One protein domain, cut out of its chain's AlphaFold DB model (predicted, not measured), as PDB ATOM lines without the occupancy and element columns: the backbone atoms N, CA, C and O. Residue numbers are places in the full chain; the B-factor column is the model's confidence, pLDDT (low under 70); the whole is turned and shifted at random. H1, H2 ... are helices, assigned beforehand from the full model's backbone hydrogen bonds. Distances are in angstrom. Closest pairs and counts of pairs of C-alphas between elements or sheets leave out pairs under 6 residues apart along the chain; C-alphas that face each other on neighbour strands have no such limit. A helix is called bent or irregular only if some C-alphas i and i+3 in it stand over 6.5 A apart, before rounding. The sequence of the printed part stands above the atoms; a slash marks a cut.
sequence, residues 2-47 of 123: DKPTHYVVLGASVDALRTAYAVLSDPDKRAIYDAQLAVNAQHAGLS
ATOM      1  N   ASP A   2     107.094  -6.773  21.616       42.06
ATOM      2  CA  ASP A   2     106.083  -5.976  22.286       42.06
ATOM      3  C   ASP A   2     104.907  -5.842  21.327       42.06
ATOM      4  O   ASP A   2     105.007  -5.195  20.284       42.06
ATOM      5  N   LYS A   3     103.813  -6.545  21.622       45.97
ATOM      6  CA  LYS A   3     102.566  -6.373  20.877       45.97
ATOM      7  C   LYS A   3     101.992  -4.997  21.236       45.97
ATOM      8  O   LYS A   3     101.822  -4.733  22.426       45.97
ATOM      9  N   PRO A   4     101.659  -4.139  20.258       46.03
ATOM     10  CA  PRO A   4     100.988  -2.885  20.545       46.03
ATOM     11  C   PRO A   4      99.567  -3.193  21.020       46.03
ATOM     12  O   PRO A   4      98.713  -3.651  20.259       46.03
ATOM     13  N   THR A   5      99.323  -2.968  22.306       47.97
ATOM     14  CA  THR A   5      97.981  -2.979  22.879       47.97
ATOM     15  C   THR A   5      97.256  -1.745  22.355       47.97
ATOM     16  O   THR A   5      97.461  -0.637  22.846       47.97
ATOM     17  N   HIS A   6      96.433  -1.919  21.320       43.00
ATOM     18  CA  HIS A   6      95.486  -0.898  20.884       43.00
ATOM     19  C   HIS A   6      94.426  -0.716  21.977       43.00
ATOM     20  O   HIS A   6      93.373  -1.346  21.953       43.00
ATOM     21  N   TYR A   7      94.711   0.137  22.959       51.50
ATOM     22  CA  TYR A   7      93.665   0.703  23.798       51.50
ATOM     23  C   TYR A   7      92.866   1.673  22.933       51.50
ATOM     24  O   TYR A   7      93.317   2.779  22.634       51.50
ATOM     25  N   VAL A   8      91.677   1.254  22.503       51.31
ATOM     26  CA  VAL A   8      90.681   2.186  21.979       51.31
ATOM     27  C   VAL A   8      90.222   3.020  23.169       51.31
ATOM     28  O   VAL A   8      89.426   2.576  23.993       51.31
ATOM     29  N   VAL A   9      90.767   4.226  23.293       52.94
ATOM     30  CA  VAL A   9      90.217   5.242  24.186       52.94
ATOM     31  C   VAL A   9      88.885   5.673  23.571       52.94
ATOM     32  O   VAL A   9      88.838   6.587  22.756       52.94
ATOM     33  N   LEU A  10      87.791   5.004  23.943       60.19
ATOM     34  CA  LEU A  10      86.425   5.510  23.748       60.19
ATOM     35  C   LEU A  10      86.160   6.632  24.767       60.19
ATOM     36  O   LEU A  10      85.249   6.563  25.583       60.19
ATOM     37  N   GLY A  11      87.027   7.641  24.787       59.03
ATOM     38  CA  GLY A  11      86.847   8.834  25.600       59.03
ATOM     39  C   GLY A  11      86.073   9.844  24.775       59.03
ATOM     40  O   GLY A  11      86.588  10.311  23.760       59.03
ATOM     41  N   ALA A  12      84.848  10.180  25.185       67.94
ATOM     42  CA  ALA A  12      84.152  11.338  24.637       67.94
ATOM     43  C   ALA A  12      85.101  12.551  24.668       67.94
ATOM     44  O   ALA A  12      85.819  12.750  25.654       67.94
ATOM     45  N   SER A  13      85.152  13.336  23.587       88.56
ATOM     46  CA  SER A  13      86.027  14.508  23.550       88.56
ATOM     47  C   SER A  13      85.648  15.478  24.673       88.56
ATOM     48  O   SER A  13      84.493  15.542  25.100       88.56
ATOM     49  N   VAL A  14      86.616  16.264  25.147       86.06
ATOM     50  CA  VAL A  14      86.362  17.299  26.166       86.06
ATOM     51  C   VAL A  14      85.245  18.252  25.716       86.06
ATOM     52  O   VAL A  14      84.422  18.664  26.532       86.06
ATOM     53  N   ASP A  15      85.160  18.537  24.417       86.31
ATOM     54  CA  ASP A  15      84.092  19.354  23.841       86.31
ATOM     55  C   ASP A  15      82.723  18.667  23.914       86.31
ATOM     56  O   ASP A  15      81.741  19.307  24.285       86.31
ATOM     57  N   ALA A  16      82.646  17.360  23.641       88.25
ATOM     58  CA  ALA A  16      81.405  16.598  23.781       88.25
ATOM     59  C   ALA A  16      80.920  16.586  25.239       88.25
ATOM     60  O   ALA A  16      79.734  16.787  25.498       88.25
ATOM     61  N   LEU A  17      81.843  16.431  26.194       90.56
ATOM     62  CA  LEU A  17      81.532  16.500  27.624       90.56
ATOM     63  C   LEU A  17      81.047  17.894  28.038       90.56
ATOM     64  O   LEU A  17      80.077  18.006  28.785       90.56
ATOM     65  N   ARG A  18      81.680  18.960  27.532       91.69
ATOM     66  CA  ARG A  18      81.263  20.342  27.807       91.69
ATOM     67  C   ARG A  18      79.861  20.618  27.263       91.69
ATOM     68  O   ARG A  18      79.054  21.217  27.970       91.69
ATOM     69  N   THR A  19      79.567  20.167  26.045       93.56
ATOM     70  CA  THR A  19      78.239  20.304  25.435       93.56
ATOM     71  C   THR A  19      77.187  19.527  26.219       93.56
ATOM     72  O   THR A  19      76.152  20.093  26.564       93.56
ATOM     73  N   ALA A  20      77.466  18.266  26.564       93.81
ATOM     74  CA  ALA A  20      76.560  17.449  27.365       93.81
ATOM     75  C   ALA A  20      76.267  18.111  28.716       93.81
ATOM     76  O   ALA A  20      75.106  18.247  29.089       93.81
ATOM     77  N   TYR A  21      77.297  18.598  29.415       95.19
ATOM     78  CA  TYR A  21      77.112  19.310  30.676       95.19
ATOM     79  C   TYR A  21      76.230  20.551  30.503       95.19
ATOM     80  O   TYR A  21      75.249  20.687  31.220       95.19
ATOM     81  N   ALA A  22      76.518  21.409  29.517       96.00
ATOM     82  CA  ALA A  22      75.769  22.648  29.286       96.00
ATOM     83  C   ALA A  22      74.280  22.433  28.952       96.00
ATOM     84  O   ALA A  22      73.460  23.308  29.233       96.00
ATOM     85  N   VAL A  23      73.935  21.297  28.336       96.88
ATOM     86  CA  VAL A  23      72.548  20.910  28.039       96.88
ATOM     87  C   VAL A  23      71.892  20.266  29.259       96.88
ATOM     88  O   VAL A  23      70.799  20.665  29.638       96.88
ATOM     89  N   LEU A  24      72.555  19.295  29.891       96.00
ATOM     90  CA  LEU A  24      71.959  18.476  30.950       96.00
ATOM     91  C   LEU A  24      71.896  19.183  32.313       96.00
ATOM     92  O   LEU A  24      71.080  18.798  33.151       96.00
ATOM     93  N   SER A  25      72.743  20.188  32.557       96.56
ATOM     94  CA  SER A  25      72.722  20.974  33.799       96.56
ATOM     95  C   SER A  25      71.617  22.035  33.833       96.56
ATOM     96  O   SER A  25      71.301  22.550  34.900       96.56
ATOM     97  N   ASP A  26      71.080  22.405  32.669       97.06
ATOM     98  CA  ASP A  26      70.026  23.407  32.508       97.06
ATOM     99  C   ASP A  26      68.672  22.683  32.369       97.06
ATOM    100  O   ASP A  26      68.516  21.880  31.448       97.06
ATOM    101  N   PRO A  27      67.703  22.905  33.277       95.62
ATOM    102  CA  PRO A  27      66.466  22.126  33.313       95.62
ATOM    103  C   PRO A  27      65.609  22.296  32.054       95.62
ATOM    104  O   PRO A  27      65.027  21.316  31.589       95.62
ATOM    105  N   ASP A  28      65.576  23.492  31.462       96.94
ATOM    106  CA  ASP A  28      64.775  23.760  30.267       96.94
ATOM    107  C   ASP A  28      65.411  23.099  29.039       96.94
ATOM    108  O   ASP A  28      64.739  22.426  28.252       96.94
ATOM    109  N   LYS A  29      66.737  23.220  28.893       96.44
ATOM    110  CA  LYS A  29      67.468  22.557  27.799       96.44
ATOM    111  C   LYS A  29      67.431  21.041  27.923       96.44
ATOM    112  O   LYS A  29      67.317  20.351  26.908       96.44
ATOM    113  N   ARG A  30      67.498  20.526  29.148       96.94
ATOM    114  CA  ARG A  30      67.356  19.101  29.426       96.94
ATOM    115  C   ARG A  30      65.976  18.596  29.025       96.94
ATOM    116  O   ARG A  30      65.912  17.581  28.348       96.94
ATOM    117  N   ALA A  31      64.901  19.300  29.374       93.50
ATOM    118  CA  ALA A  31      63.549  18.886  28.996       93.50
ATOM    119  C   ALA A  31      63.387  18.773  27.468       93.50
ATOM    120  O   ALA A  31      62.812  17.805  26.971       93.50
ATOM    121  N   ILE A  32      63.959  19.719  26.713       95.75
ATOM    122  CA  ILE A  32      63.974  19.674  25.243       95.75
ATOM    123  C   ILE A  32      64.772  18.463  24.739       95.75
ATOM    124  O   ILE A  32      64.316  17.759  23.837       95.75
ATOM    125  N   TYR A  33      65.951  18.211  25.312       93.88
ATOM    126  CA  TYR A  33      66.782  17.063  24.951       93.88
ATOM    127  C   TYR A  33      66.085  15.729  25.252       93.88
ATOM    128  O   TYR A  33      66.059  14.853  24.391       93.88
ATOM    129  N   ASP A  34      65.478  15.589  26.429       90.94
ATOM    130  CA  ASP A  34      64.771  14.378  26.853       90.94
ATOM    131  C   ASP A  34      63.568  14.101  25.930       90.94
ATOM    132  O   ASP A  34      63.363  12.961  25.508       90.94
ATOM    133  N   ALA A  35      62.834  15.140  25.513       87.56
ATOM    134  CA  ALA A  35      61.757  15.008  24.529       87.56
ATOM    135  C   ALA A  35      62.270  14.533  23.157       87.56
ATOM    136  O   ALA A  35      61.686  13.637  22.545       87.56
ATOM    137  N   GLN A  36      63.386  15.088  22.677       88.69
ATOM    138  CA  GLN A  36      64.012  14.646  21.424       88.69
ATOM    139  C   GLN A  36      64.526  13.207  21.521       88.69
ATOM    140  O   GLN A  36      64.396  12.435  20.570       88.69
ATOM    141  N   LEU A  37      65.097  12.835  22.667       85.12
ATOM    142  CA  LEU A  37      65.594  11.491  22.917       85.12
ATOM    143  C   LEU A  37      64.457  10.466  22.897       85.12
ATOM    144  O   LEU A  37      64.616   9.413  22.284       85.12
ATOM    145  N   ALA A  38      63.308  10.789  23.498       74.75
ATOM    146  CA  ALA A  38      62.122   9.937  23.474       74.75
ATOM    147  C   ALA A  38      61.629   9.675  22.039       74.75
ATOM    148  O   ALA A  38      61.433   8.521  21.662       74.75
ATOM    149  N   VAL A  39      61.520  10.721  21.211       76.81
ATOM    150  CA  VAL A  39      61.123  10.594  19.793       76.81
ATOM    151  C   VAL A  39      62.138   9.767  18.999       76.81
ATOM    152  O   VAL A  39      61.773   8.880  18.230       76.81
ATOM    153  N   ASN A  40      63.435  10.015  19.199       76.62
ATOM    154  CA  ASN A  40      64.487   9.284  18.493       76.62
ATOM    155  C   ASN A  40      64.514   7.800  18.871       76.62
ATOM    156  O   ASN A  40      64.741   6.948  18.015       76.62
ATOM    157  N   ALA A  41      64.277   7.488  20.141       67.31
ATOM    158  CA  ALA A  41      64.194   6.118  20.609       67.31
ATOM    159  C   ALA A  41      62.957   5.402  20.047       67.31
ATOM    160  O   ALA A  41      63.098   4.280  19.571       67.31
ATOM    161  N   GLN A  42      61.799   6.070  19.970       63.12
ATOM    162  CA  GLN A  42      60.620   5.540  19.274       63.12
ATOM    163  C   GLN A  42      60.928   5.208  17.807       63.12
ATOM    164  O   GLN A  42      60.637   4.105  17.352       63.12
ATOM    165  N   HIS A  43      61.589   6.113  17.077       67.31
ATOM    166  CA  HIS A  43      62.017   5.853  15.694       67.31
ATOM    167  C   HIS A  43      63.028   4.701  15.576       67.31
ATOM    168  O   HIS A  43      63.091   4.044  14.538       67.31
ATOM    169  N   ALA A  44      63.816   4.450  16.623       64.69
ATOM    170  CA  ALA A  44      64.753   3.332  16.703       64.69
ATOM    171  C   ALA A  44      64.115   2.032  17.238       64.69
ATOM    172  O   ALA A  44      64.823   1.036  17.381       64.69
ATOM    173  N   GLY A  45      62.810   2.031  17.539       51.94
ATOM    174  CA  GLY A  45      62.099   0.883  18.107       51.94
ATOM    175  C   GLY A  45      62.456   0.578  19.567       51.94
ATOM    176  O   GLY A  45      62.282  -0.552  20.007       51.94
ATOM    177  N   LEU A  46      62.987   1.555  20.310       56.38
ATOM    178  CA  LEU A  46      63.379   1.428  21.713       56.38
ATOM    179  C   LEU A  46      62.380   2.173  22.616       56.38
ATOM    180  O   LEU A  46      62.178   3.379  22.460       56.38
ATOM    181  N   SER A  47      61.777   1.481  23.588       56.41
ATOM    182  CA  SER A  47      60.861   2.101  24.555       56.41
ATOM    183  C   SER A  47      61.638   2.845  25.657       56.41
ATOM    184  O   SER A  47      62.446   2.277  26.391       56.41
TER     185      SER A  47
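AT A GLANCE: This is residues 2 to 47 of the 123 residues of the protein "DPH-type MB domain-containing protein" of Metschnikowia bicuspidata (UniProt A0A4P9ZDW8). Two helices, H1 and H2, meet near their ends and make an open L, and a long tail without a named element, residues 2 to 13, runs away from the other end of H1. The tail and H1 make the long axis of the model, and H2 is the arm that stands across it at the far end. The printed part has 46 residues, with two named helices in the order H1, H2 and no named strand; the class is all helix. The whole is extended, with a radius of gyration of the C-alphas of 16.2 A, and flat, spanning 50 by 28 by 11 A.

HOW THE PARTS SIT: Residues 2 to 19 stand free, of which 14 to 19 belong to H1, residues 14 to 24. A tight link of 2 residues leads to H2, residues 27 to 43. H1 and H2 touch only at the corner by their link, H2 with residues 29 to 33 alone. Their closest C-alphas, those of Leu 24 and Arg 30, are 4.9 A apart. Their lines are about perpendicular, at 79 degrees. Residues 40 to 45 stand free, of which 40 to 43 belong to H2. In H1 and H2 every O i to N i+4 pair is within hydrogen-bond range.

IN THESE COORDINATES: H1 begins at C-alpha 14, (86.362, 17.299, 26.166), and is 15.2 A long from first to last C-alpha. H2 begins at C-alpha 27, (66.466, 22.126, 33.313), and ends at C-alpha 43, (62.017, 5.853, 15.694), a length of 24.4 A. Neither helix is bent.

THE WHOLE: The two C-alphas farthest apart, those of Asp 2 and Asp 28, are 51.5 A apart. The printed part has no cut. The mean pLDDT of the printed part is 77.0, and residues 2 to 12 and 41 to 47 are under 70.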